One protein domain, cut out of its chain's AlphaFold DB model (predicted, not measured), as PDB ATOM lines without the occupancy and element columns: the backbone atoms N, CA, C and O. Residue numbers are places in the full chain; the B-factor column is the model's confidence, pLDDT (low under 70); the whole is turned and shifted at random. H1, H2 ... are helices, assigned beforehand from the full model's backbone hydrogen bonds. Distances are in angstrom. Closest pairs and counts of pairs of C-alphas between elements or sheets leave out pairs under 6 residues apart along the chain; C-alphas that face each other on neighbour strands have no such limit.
ATOM      1  N   GLN A   2     190.405 147.545 216.335       82.81
ATOM      2  CA  GLN A   2     189.844 148.532 215.420       82.81
ATOM      3  C   GLN A   2     189.061 149.524 216.281       82.81
ATOM      4  O   GLN A   2     188.359 149.079 217.193       82.81
ATOM      5  N   PHE A   3     189.252 150.822 216.070       93.44
ATOM      6  CA  PHE A   3     188.503 151.845 216.792       93.44
ATOM      7  C   PHE A   3     187.053 151.884 216.300       93.44
ATOM      8  O   PHE A   3     186.743 151.547 215.156       93.44
ATOM      9  N   THR A   4     186.151 152.252 217.199       95.19
ATOM     10  CA  THR A   4     184.736 152.475 216.870       95.19
ATOM     11  C   THR A   4     184.555 153.780 216.090       95.19
ATOM     12  O   THR A   4     185.407 154.667 216.175       95.19
ATOM     13  N   THR A   5     183.422 153.959 215.402       94.81
ATOM     14  CA  THR A   5     183.105 155.227 214.719       94.81
ATOM     15  C   THR A   5     183.203 156.426 215.665       94.81
ATOM     16  O   THR A   5     183.822 157.434 215.339       94.81
ATOM     17  N   GLN A   6     182.667 156.303 216.883       95.00
ATOM     18  CA  GLN A   6     182.715 157.377 217.880       95.00
ATOM     19  C   GLN A   6     184.158 157.734 218.275       95.00
ATOM     20  O   GLN A   6     184.502 158.903 218.440       95.00
ATOM     21  N   GLU A   7     185.028 156.732 218.401       96.00
ATOM     22  CA  GLU A   7     186.453 156.933 218.678       96.00
ATOM     23  C   GLU A   7     187.191 157.535 217.481       96.00
ATOM     24  O   GLU A   7     188.093 158.359 217.663       96.00
ATOM     25  N   HIS A   8     186.791 157.181 216.258       96.12
ATOM     26  CA  HIS A   8     187.291 157.824 215.054       96.12
ATOM     27  C   HIS A   8     186.905 159.311 215.016       96.12
ATOM     28  O   HIS A   8     187.780 160.161 214.845       96.12
ATOM     29  N   GLU A   9     185.637 159.655 215.244       95.00
ATOM     30  CA  GLU A   9     185.174 161.047 215.299       95.00
ATOM     31  C   GLU A   9     185.908 161.846 216.377       95.00
ATOM     32  O   GLU A   9     186.441 162.929 216.105       95.00
ATOM     33  N   GLN A  10     186.008 161.284 217.583       95.31
ATOM     34  CA  GLN A  10     186.704 161.910 218.699       95.31
ATOM     35  C   GLN A  10     188.189 162.128 218.385       95.31
ATOM     36  O   GLN A  10     188.736 163.203 218.654       95.31
ATOM     37  N   GLY A  11     188.849 161.143 217.775       94.81
ATOM     38  CA  GLY A  11     190.249 161.270 217.397       94.81
ATOM     39  C   GLY A  11     190.479 162.275 216.270       94.81
ATOM     40  O   GLY A  11     191.429 163.054 216.341       94.81
ATOM     41  N   LEU A  12     189.600 162.355 215.268       95.06
ATOM     42  CA  LEU A  12     189.686 163.383 214.222       95.06
ATOM     43  C   LEU A  12     189.450 164.793 214.784       95.06
ATOM     44  O   LEU A  12     190.141 165.737 214.385       95.06
ATOM     45  N   ALA A  13     188.525 164.945 215.733       93.31
ATOM     46  CA  ALA A  13     188.286 166.209 216.421       93.31
ATOM     47  C   ALA A  13     189.515 166.648 217.239       93.31
ATOM     48  O   ALA A  13     189.916 167.813 217.172       93.31
ATOM     49  N   TYR A  14     190.178 165.706 217.918       93.88
ATOM     50  CA  TYR A  14     191.447 165.941 218.609       93.88
ATOM     51  C   TYR A  14     192.563 166.380 217.652       93.88
ATOM     52  O   TYR A  14     193.223 167.388 217.894       93.88
ATOM     53  N   LEU A  15     192.754 165.678 216.527       91.00
ATOM     54  CA  LEU A  15     193.791 166.024 215.538       91.00
ATOM     55  C   LEU A  15     193.542 167.371 214.854       91.00
ATOM     56  O   LEU A  15     194.484 168.015 214.397       91.00
ATOM     57  N   SER A  16     192.286 167.809 214.823       88.69
ATOM     58  CA  SER A  16     191.894 169.133 214.340       88.69
ATOM     59  C   SER A  16     191.996 170.225 215.414       88.69
ATOM     60  O   SER A  16     191.730 171.384 215.113       88.69
ATOM     61  N   GLY A  17     192.345 169.878 216.657       86.88
ATOM     62  CA  GLY A  17     192.484 170.809 217.781       86.88
ATOM     63  C   GLY A  17     191.178 171.206 218.477       86.88
ATOM     64  O   GLY A  17     191.197 172.130 219.285       86.88
ATOM     65  N   HIS A  18     190.059 170.534 218.189       88.25
ATOM     66  CA  HIS A  18     188.751 170.839 218.790       88.25
ATOM     67  C   HIS A  18     188.520 170.132 220.131       88.25
ATOM     68  O   HIS A  18     187.684 170.575 220.909       88.25
ATOM     69  N   VAL A  19     189.251 169.047 220.397       92.19
ATOM     70  CA  VAL A  19     189.132 168.224 221.611       92.19
ATOM     71  C   VAL A  19     190.486 168.169 222.308       92.19
ATOM     72  O   VAL A  19     191.513 167.966 221.653       92.19
ATOM     73  N   LYS A  20     190.513 168.347 223.632       91.94
ATOM     74  CA  LYS A  20     191.742 168.263 224.433       91.94
ATOM     75  C   LYS A  20     192.074 166.818 224.824       91.94
ATOM     76  O   LYS A  20     191.189 165.966 224.850       91.94
ATOM     77  N   PRO A  21     193.341 166.525 225.186       90.94
ATOM     78  CA  PRO A  21     193.747 165.200 225.660       90.94
ATOM     79  C   PRO A  21     192.865 164.637 226.783       90.94
ATOM     80  O   PRO A  21     192.554 163.451 226.768       90.94
ATOM     81  N   ASP A  22     192.463 165.488 227.728       92.38
ATOM     82  CA  ASP A  22     191.732 165.093 228.941       92.38
ATOM     83  C   ASP A  22     190.271 164.710 228.659       92.38
ATOM     84  O   ASP A  22     189.610 164.082 229.482       92.38
ATOM     85  N   GLU A  23     189.769 165.066 227.477       91.94
ATOM     86  CA  GLU A  23     188.420 164.737 227.020       91.94
ATOM     87  C   GLU A  23     188.369 163.358 226.337       91.94
ATOM     88  O   GLU A  23     187.285 162.830 226.089       91.94
ATOM     89  N   ILE A  24     189.526 162.742 226.054       93.06
ATOM     90  CA  ILE A  24     189.618 161.403 225.462       93.06
ATOM     91  C   ILE A  24     189.654 160.351 226.571       93.06
ATOM     92  O   ILE A  24     190.676 160.137 227.221       93.06
ATOM     93  N   GLN A  25     188.541 159.637 226.735       91.38
ATOM     94  CA  GLN A  25     188.405 158.593 227.755       91.38
ATOM     95  C   GLN A  25     189.197 157.325 227.412       91.38
ATOM     96  O   GLN A  25     189.754 156.673 228.295       91.38
ATOM     97  N   ASN A  26     189.278 156.964 226.126       94.44
ATOM     98  CA  ASN A  26     190.022 155.782 225.712       94.44
ATOM     99  C   ASN A  26     191.538 156.056 225.739       94.44
ATOM    100  O   ASN A  26     192.098 156.731 224.872       94.44
ATOM    101  N   ALA A  27     192.228 155.456 226.709       93.56
ATOM    102  CA  ALA A  27     193.674 155.590 226.875       93.56
ATOM    103  C   ALA A  27     194.491 155.070 225.672       93.56
ATOM    104  O   ALA A  27     195.540 155.635 225.351       93.56
ATOM    105  N   ASN A  28     194.026 154.023 224.981       92.81
ATOM    106  CA  ASN A  28     194.687 153.499 223.781       92.81
ATOM    107  C   ASN A  28     194.560 154.474 222.611       92.81
ATOM    108  O   ASN A  28     195.555 154.732 221.930       92.81
ATOM    109  N   LEU A  29     193.369 155.053 222.421       94.62
ATOM    110  CA  LEU A  29     193.140 156.106 221.435       94.62
ATOM    111  C   LEU A  29     194.057 157.296 221.721       94.62
ATOM    112  O   LEU A  29     194.819 157.718 220.854       94.62
ATOM    113  N   LEU A  30     194.087 157.774 222.966       94.75
ATOM    114  CA  LEU A  30     194.956 158.880 223.355       94.75
ATOM    115  C   LEU A  30     196.442 158.574 223.100       94.75
ATOM    116  O   LEU A  30     197.181 159.438 222.625       94.75
ATOM    117  N   ARG A  31     196.898 157.343 223.367       93.44
ATOM    118  CA  ARG A  31     198.278 156.919 223.077       93.44
ATOM    119  C   ARG A  31     198.591 156.990 221.584       93.44
ATOM    120  O   ARG A  31     199.649 157.497 221.211       93.44
ATOM    121  N   VAL A  32     197.676 156.511 220.744       91.69
ATOM    122  CA  VAL A  32     197.788 156.562 219.278       91.69
ATOM    123  C   VAL A  32     197.820 158.008 218.782       91.69
ATOM    124  O   VAL A  32     198.653 158.358 217.946       91.69
ATOM    125  N   LEU A  33     196.977 158.873 219.337       91.94
ATOM    126  CA  LEU A  33     196.877 160.271 218.931       91.94
ATOM    127  C   LEU A  33     198.033 161.142 219.443       91.94
ATOM    128  O   LEU A  33     198.286 162.202 218.877       91.94
ATOM    129  N   LYS A  34     198.773 160.726 220.477       90.31
ATOM    130  CA  LYS A  34     199.955 161.455 220.978       90.31
ATOM    131  C   LYS A  34     201.205 161.275 220.114       90.31
ATOM    132  O   LYS A  34     202.109 162.107 220.185       90.31
ATOM    133  N   ASN A  35     201.285 160.218 219.305       84.38
ATOM    134  CA  ASN A  35     202.468 159.916 218.500       84.38
ATOM    135  C   ASN A  35     202.201 160.122 216.999       84.38
ATOM    136  O   ASN A  35     201.303 159.523 216.420       84.38
ATOM    137  N   ARG A  36     203.030 160.951 216.350       76.75
ATOM    138  CA  ARG A  36     202.879 161.336 214.935       76.75
ATOM    139  C   ARG A  36     202.826 160.147 213.972       76.75
ATOM    140  O   ARG A  36     202.051 160.188 213.023       76.75
ATOM    141  N   GLY A  37     203.624 159.102 214.194       75.88
ATOM    142  CA  GLY A  37     203.617 157.923 213.321       75.88
ATOM    143  C   GLY A  37     202.294 157.162 213.412       75.88
ATOM    144  O   GLY A  37     201.728 156.751 212.402       75.88
ATOM    145  N   THR A  38     201.744 157.046 214.620       86.38
ATOM    146  CA  THR A  38     200.477 156.342 214.853       86.38
ATOM    147  C   THR A  38     199.252 157.185 214.507       86.38
ATOM    148  O   THR A  38     198.241 156.616 214.111       86.38
ATOM    149  N   GLN A  39     199.341 158.520 214.538       88.50
ATOM    150  CA  GLN A  39     198.299 159.407 214.001       88.50
ATOM    151  C   GLN A  39     198.010 159.116 212.521       88.50
ATOM    152  O   GLN A  39     196.859 159.139 212.101       88.50
ATOM    153  N   GLN A  40     199.044 158.822 211.727       82.19
ATOM    154  CA  GLN A  40     198.874 158.526 210.301       82.19
ATOM    155  C   GLN A  40     198.178 157.180 210.077       82.19
ATOM    156  O   GLN A  40     197.321 157.071 209.199       82.19
ATOM    157  N   LEU A  41     198.489 156.184 210.911       86.00
ATOM    158  CA  LEU A  41     197.786 154.898 210.916       86.00
ATOM    159  C   LEU A  41     196.315 155.079 211.280       86.00
ATOM    160  O   LEU A  41     195.454 154.574 210.568       86.00
ATOM    161  N   PHE A  42     196.046 155.863 212.324       91.62
ATOM    162  CA  PHE A  42     194.694 156.188 212.760       91.62
ATOM    163  C   PHE A  42     193.884 156.889 211.668       91.62
ATOM    164  O   PHE A  42     192.771 156.474 211.379       91.62
ATOM    165  N   ILE A  43     194.443 157.905 210.998       89.94
ATOM    166  CA  ILE A  43     193.753 158.578 209.885       89.94
ATOM    167  C   ILE A  43     193.441 157.581 208.768       89.94
ATOM    168  O   ILE A  43     192.358 157.629 208.191       89.94
ATOM    169  N   GLY A  44     194.375 156.687 208.436       87.94
ATOM    170  CA  GLY A  44     194.163 155.683 207.398       87.94
ATOM    171  C   GLY A  44     193.138 154.606 207.773       87.94
ATOM    172  O   GLY A  44     192.479 154.085 206.878       87.94
ATOM    173  N   GLU A  45     192.993 154.296 209.061       90.75
ATOM    174  CA  GLU A  45     191.929 153.448 209.610       90.75
ATOM    175  C   GLU A  45     190.573 154.168 209.565       90.75
ATOM    176  O   GLU A  45     189.651 153.673 208.927       90.75
ATOM    177  N   ALA A  46     190.491 155.391 210.099       91.50
ATOM    178  CA  ALA A  46     189.288 156.226 210.079       91.50
ATOM    179  C   ALA A  46     188.817 156.564 208.652       91.50
ATOM    180  O   ALA A  46     187.633 156.752 208.412       91.50
ATOM    181  N   SER A  47     189.728 156.613 207.673       88.50
ATOM    182  CA  SER A  47     189.378 156.815 206.255       88.50
ATOM    183  C   SER A  47     188.652 155.617 205.628       88.50
ATOM    184  O   SER A  47     188.127 155.745 204.526       88.50
ATOM    185  N   GLN A  48     188.692 154.445 206.267       88.88
ATOM    186  CA  GLN A  48     187.975 153.240 205.832       88.88
ATOM    187  C   GLN A  48     186.608 153.109 206.515       88.88
ATOM    188  O   GLN A  48     185.848 152.197 206.188       88.88
ATOM    189  N   ASP A  49     186.305 154.003 207.455       90.69
ATOM    190  CA  ASP A  49     185.008 154.092 208.101       90.69
ATOM    191  C   ASP A  49     184.009 154.794 207.169       90.69
ATOM    192  O   ASP A  49     184.229 155.926 206.736       90.69
ATOM    193  N   HIS A  50     182.918 154.106 206.836       89.88
ATOM    194  CA  HIS A  50     181.917 154.603 205.888       89.88
ATOM    195  C   HIS A  50     181.010 155.673 206.506       89.88
ATOM    196  O   HIS A  50     180.369 156.424 205.771       89.88
ATOM    197  N   GLU A  51     180.954 155.747 207.837       92.94
ATOM    198  CA  GLU A  51     180.165 156.747 208.558       92.94
ATOM    199  C   GLU A  51     180.900 158.094 208.637       92.94
ATOM    200  O   GLU A  51     180.285 159.132 208.881       92.94
ATOM    201  N   ILE A  52     182.206 158.109 208.343       91.94
ATOM    202  CA  ILE A  52     183.025 159.317 208.383       91.94
ATOM    203  C   ILE A  52     183.102 160.004 207.027       91.94
ATOM    204  O   ILE A  52     183.427 159.429 205.988       91.94
ATOM    205  N   SER A  53     182.871 161.316 207.047       91.88
ATOM    206  CA  SER A  53     182.960 162.136 205.848       91.88
ATOM    207  C   SER A  53     184.394 162.217 205.319       91.88
ATOM    208  O   SER A  53     185.307 162.699 205.995       91.88
ATOM    209  N   VAL A  54     184.573 161.906 204.032       89.56
ATOM    210  CA  VAL A  54     185.840 162.124 203.311       89.56
ATOM    211  C   VAL A  54     186.320 163.576 203.430       89.56
ATOM    212  O   VAL A  54     187.518 163.839 203.526       89.56
ATOM    213  N   LYS A  55     185.396 164.545 203.481       89.12
ATOM    214  CA  LYS A  55     185.739 165.964 203.648       89.12
ATOM    215  C   LYS A  55     186.422 166.223 204.993       89.12
ATOM    216  O   LYS A  55     187.412 166.950 205.032       89.12
ATOM    217  N   GLN A  56     185.914 165.616 206.063       90.06
ATOM    218  CA  GLN A  56     186.478 165.734 207.409       90.06
ATOM    219  C   GLN A  56     187.884 165.128 207.464       90.06
ATOM    220  O   GLN A  56     188.812 165.780 207.939       90.06
ATOM    221  N   ILE A  57     188.069 163.937 206.888       90.50
ATOM    222  CA  ILE A  57     189.385 163.294 206.760       90.50
ATOM    223  C   ILE A  57     190.383 164.208 206.040       90.50
ATOM    224  O   ILE A  57     191.492 164.428 206.526       90.50
ATOM    225  N   THR A  58     189.994 164.780 204.900       89.38
ATOM    226  CA  THR A  58     190.865 165.665 204.116       89.38
ATOM    227  C   THR A  58     191.241 166.929 204.888       89.38
ATOM    228  O   THR A  58     192.402 167.339 204.868       89.38
ATOM    229  N   GLN A  59     190.294 167.533 205.608       90.19
ATOM    230  CA  GLN A  59     190.565 168.701 206.450       90.19
ATOM    231  C   GLN A  59     191.563 168.379 207.564       90.19
ATOM    232  O   GLN A  59     192.525 169.124 207.750       90.19
ATOM    233  N   VAL A  60     191.383 167.246 208.249       89.75
ATOM    234  CA  VAL A  60     192.296 166.780 209.303       89.75
ATOM    235  C   VAL A  60     193.698 166.551 208.737       89.75
ATOM    236  O   VAL A  60     194.670 167.039 209.312       89.75
ATOM    237  N   LYS A  61     193.818 165.871 207.586       87.94
ATOM    238  CA  LYS A  61     195.108 165.650 206.905       87.94
ATOM    239  C   LYS A  61     195.828 166.970 206.627       87.94
ATOM    240  O   LYS A  61     196.990 167.119 206.998       87.94
ATOM    241  N   GLN A  62     195.126 167.946 206.052       86.25
ATOM    242  CA  GLN A  62     195.694 169.263 205.759       86.25
ATOM    243  C   GLN A  62     196.119 170.016 207.026       86.25
ATOM    244  O   GLN A  62     197.178 170.645 207.042       86.25
ATOM    245  N   ALA A  63     195.316 169.966 208.092       84.00
ATOM    246  CA  ALA A  63     195.670 170.582 209.372       84.00
ATOM    247  C   ALA A  63     196.945 169.951 209.954       84.00
ATOM    248  O   ALA A  63     197.858 170.666 210.380       84.00
ATOM    249  N   LEU A  64     197.038 168.620 209.905       82.94
ATOM    250  CA  LEU A  64     198.183 167.870 210.405       82.94
ATOM    251  C   LEU A  64     199.456 168.171 209.604       82.94
ATOM    252  O   LEU A  64     200.514 168.377 210.198       82.94
ATOM    253  N   GLU A  65     199.371 168.237 208.274       80.56
ATOM    254  CA  GLU A  65     200.491 168.612 207.402       80.56
ATOM    255  C   GLU A  65     201.014 170.010 207.726       80.56
ATOM    256  O   GLU A  65     202.211 170.168 207.962       80.56
ATOM    257  N   ARG A  66     200.129 171.008 207.843       80.50
ATOM    258  CA  ARG A  66     200.525 172.383 208.199       80.50
ATOM    259  C   ARG A  66     201.202 172.447 209.566       80.50
ATOM    260  O   ARG A  66     202.235 173.100 209.718       80.50
ATOM    261  N   HIS A  67     200.642 171.755 210.560       77.12
ATOM    262  CA  HIS A  67     201.222 171.691 211.900       77.12
ATOM    263  C   HIS A  67     202.609 171.027 211.885       77.12
ATOM    264  O   HIS A  67     203.547 171.486 212.542       77.12
ATOM    265  N   ASN A  68     202.758 169.966 211.096       76.25
ATOM    266  CA  ASN A  68     204.006 169.232 210.959       76.25
ATOM    267  C   ASN A  68     205.079 170.021 210.215       76.25
ATOM    268  O   ASN A  68     206.227 170.015 210.652       76.25
ATOM    269  N   GLN A  69     204.709 170.748 209.164       78.38
ATOM    270  CA  GLN A  69     205.643 171.512 208.347       78.38
ATOM    271  C   GLN A  69     206.371 172.581 209.165       78.38
ATOM    272  O   GLN A  69     207.580 172.727 209.040       78.38
ATOM    273  N   LYS A  70     205.686 173.247 210.103       77.31
ATOM    274  CA  LYS A  70     206.334 174.202 211.019       77.31
ATOM    275  C   LYS A  70     207.425 173.546 211.878       77.31
ATOM    276  O   LYS A  70     208.507 174.107 212.034       77.31
ATOM    277  N   LYS A  71     207.153 172.362 212.439       75.50
ATOM    278  CA  LYS A  71     208.132 171.612 213.247       75.50
ATOM    279  C   LYS A  71     209.262 171.033 212.406       75.50
ATOM    280  O   LYS A  71     210.392 170.973 212.881       75.50
ATOM    281  N   ASP A  72     208.953 170.575 211.204       76.56
ATOM    282  CA  ASP A  72     209.938 169.981 210.308       76.56
ATOM    283  C   ASP A  72     210.883 171.044 209.755       76.56
ATOM    284  O   ASP A  72     212.084 170.805 209.756       76.56
ATOM    285  N   ASN A  73     210.382 172.237 209.420       78.88
ATOM    286  CA  ASN A  73     211.217 173.379 209.046       78.88
ATOM    287  C   ASN A  73     212.191 173.743 210.174       78.88
ATOM    288  O   ASN A  73     213.389 173.819 209.938       78.88
ATOM    289  N   TYR A  74     211.706 173.851 211.418       79.38
ATOM    290  CA  TYR A  74     212.576 174.116 212.569       79.38
ATOM    291  C   TYR A  74     213.678 173.059 212.730       79.38
ATOM    292  O   TYR A  74     214.834 173.390 212.986       79.38
ATOM    293  N   ARG A  75     213.344 171.772 212.586       78.81
ATOM    294  CA  ARG A  75     214.337 170.688 212.677       78.81
ATOM    295  C   ARG A  75     215.324 170.716 211.527       78.81
ATOM    296  O   ARG A  75     216.504 170.514 211.757       78.81
ATOM    297  N   HIS A  76     214.855 171.002 210.322       78.25
ATOM    298  CA  HIS A  76     215.707 171.131 209.151       78.25
ATOM    299  C   HIS A  76     216.680 172.315 209.276       78.25
ATOM    300  O   HIS A  76     217.806 172.240 208.794       78.25
ATOM    301  N   GLU A  77     216.267 173.401 209.929       81.38
ATOM    302  CA  GLU A  77     217.134 174.549 210.220       81.38
ATOM    303  C   GLU A  77     218.126 174.265 211.359       81.38
ATOM    304  O   GLU A  77     219.237 174.790 211.352       81.38
ATOM    305  N   SER A  78     217.746 173.439 212.340       79.75
ATOM    306  CA  SER A  78     218.545 173.181 213.550       79.75
ATOM    307  C   SER A  78     219.404 171.913 213.504       79.75
ATOM    308  O   SER A  78     220.303 171.763 214.329       79.75
ATOM    309  N   MET A  79     219.157 170.999 212.565       75.88
ATOM    310  CA  MET A  79     219.842 169.712 212.446       75.88
ATOM    311  C   MET A  79     220.319 169.516 211.004       75.88
ATOM    312  O   MET A  79     219.503 169.466 210.084       75.88
ATOM    313  N   ALA A  80     221.634 169.374 210.811       72.50
ATOM    314  CA  ALA A  80     222.255 169.313 209.484       72.50
ATOM    315  C   ALA A  80     221.774 168.127 208.624       72.50
ATOM    316  O   ALA A  80     221.618 168.278 207.416       72.50
ATOM    317  N   ASP A  81     221.472 166.987 209.253       76.56
ATOM    318  CA  ASP A  81     221.131 165.736 208.560       76.56
ATOM    319  C   ASP A  81     219.661 165.311 208.742       76.56
ATOM    320  O   ASP A  81     219.284 164.162 208.511       76.56
ATOM    321  N   TYR A  82     218.782 166.232 209.154       71.44
ATOM    322  CA  TYR A  82     217.371 165.901 209.356       71.44
ATOM    323  C   TYR A  82     216.643 165.606 208.040       71.44
ATOM    324  O   TYR A  82     216.606 166.424 207.121       71.44
ATOM    325  N   ARG A  83     215.952 164.460 207.989       65.56
ATOM    326  CA  ARG A  83     215.024 164.102 206.910       65.56
ATOM    327  C   ARG A  83     213.610 163.955 207.451       65.56
ATOM    328  O   ARG A  83     213.334 163.104 208.294       65.56
ATOM    329  N   ALA A  84     212.697 164.775 206.937       65.88
ATOM    330  CA  ALA A  84     211.289 164.681 207.294       65.88
ATOM    331  C   ALA A  84     210.668 163.394 206.726       65.88
ATOM    332  O   ALA A  84     210.769 163.109 205.531       65.88
ATOM    333  N   VAL A  85     209.959 162.650 207.576       64.12
ATOM    334  CA  VAL A  85     209.097 161.549 207.132       64.12
ATOM    335  C   VAL A  85     207.820 162.167 206.558       64.12
ATOM    336  O   VAL A  85     206.903 162.552 207.295       64.12
ATOM    337  N   ASN A  86     207.798 162.330 205.235       57.91
ATOM    338  CA  ASN A  86     206.671 162.912 204.512       57.91
ATOM    339  C   ASN A  86     205.545 161.888 204.336       57.91
ATOM    340  O   ASN A  86     205.753 160.793 203.814       57.91
ATOM    341  N   TYR A  87     204.334 162.275 204.739       52.88
ATOM    342  CA  TYR A  87     203.122 161.517 204.447       52.88
ATOM    343  C   TYR A  87     202.833 161.588 202.944       52.88
ATOM    344  O   TYR A  87     202.830 162.658 202.342       52.88
ATOM    345  N   ARG A  88     202.593 160.431 202.329       53.97
ATOM    346  CA  ARG A  88     201.945 160.321 201.019       53.97
ATOM    347  C   ARG A  88     200.739 159.420 201.212       53.97
ATOM    348  O   ARG A  88     200.873 158.399 201.890       53.97
ATOM    349  N   GLU A  89     199.599 159.784 200.627       52.09
ATOM    350  CA  GLU A  89     198.384 158.967 200.650       52.09
ATOM    351  C   GLU A  89     198.710 157.539 200.209       52.09
ATOM    352  O   GLU A  89     198.997 157.255 199.050       52.09
ATOM    353  N   THR A  90     198.762 156.646 201.187       52.03
ATOM    354  CA  THR A  90     199.094 155.239 201.022       52.03
ATOM    355  C   THR A  90     198.259 154.464 202.024       52.03
ATOM    356  O   THR A  90     197.923 154.986 203.092       52.03
TER     357      THR A  90
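Overview. This is residues 2 to 90 of the 148 residues of an uncharacterized protein of Lactobacillus gasseri DSM 14869 (UniProt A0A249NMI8). One long helix, H4, packs by residues 56 to 64 on a cluster of short helices, H1, H2 and H3, and runs on past it; residues 79 to 90 fold back from its far end. The printed part has 89 residues with four named helices, H1 to H4 in chain order, and no named strand: all helix. It is compact, radius of gyration of the C-alphas 13.8 A, but elongated, spanning 43 by 27 by 21 A.

Along the chain. Find C-alpha 54 at (185.840, 162.124, 203.311); H4, residues 54 to 78, runs 36.0 A to C-alpha 78 at (218.545, 173.181, 213.550). Look for H1 at residues 5 to 15, 15.2 A, H2 at 27 to 34, 10.4 A, and H3 at 36 to 46, 15.3 A.

Arrangement. H1, H3 and H4 form an up-and-down bundle, each running against the one before. Hairpin H3 and H4 only just touch, with 3 pairs of C-alphas within 8 A, closest Ile 43 and Ile 57, 7.1 A. H2 and H4 are apart. O i to N i+4 pairs are within hydrogen-bond range throughout H1 and H2, 5 of 7 in H3, 20 of 21 in H4.

Size, cuts and confidence. The printed part has no cut. H1 to H2 is a long link. Residues 83 to 90 have pLDDT under 70.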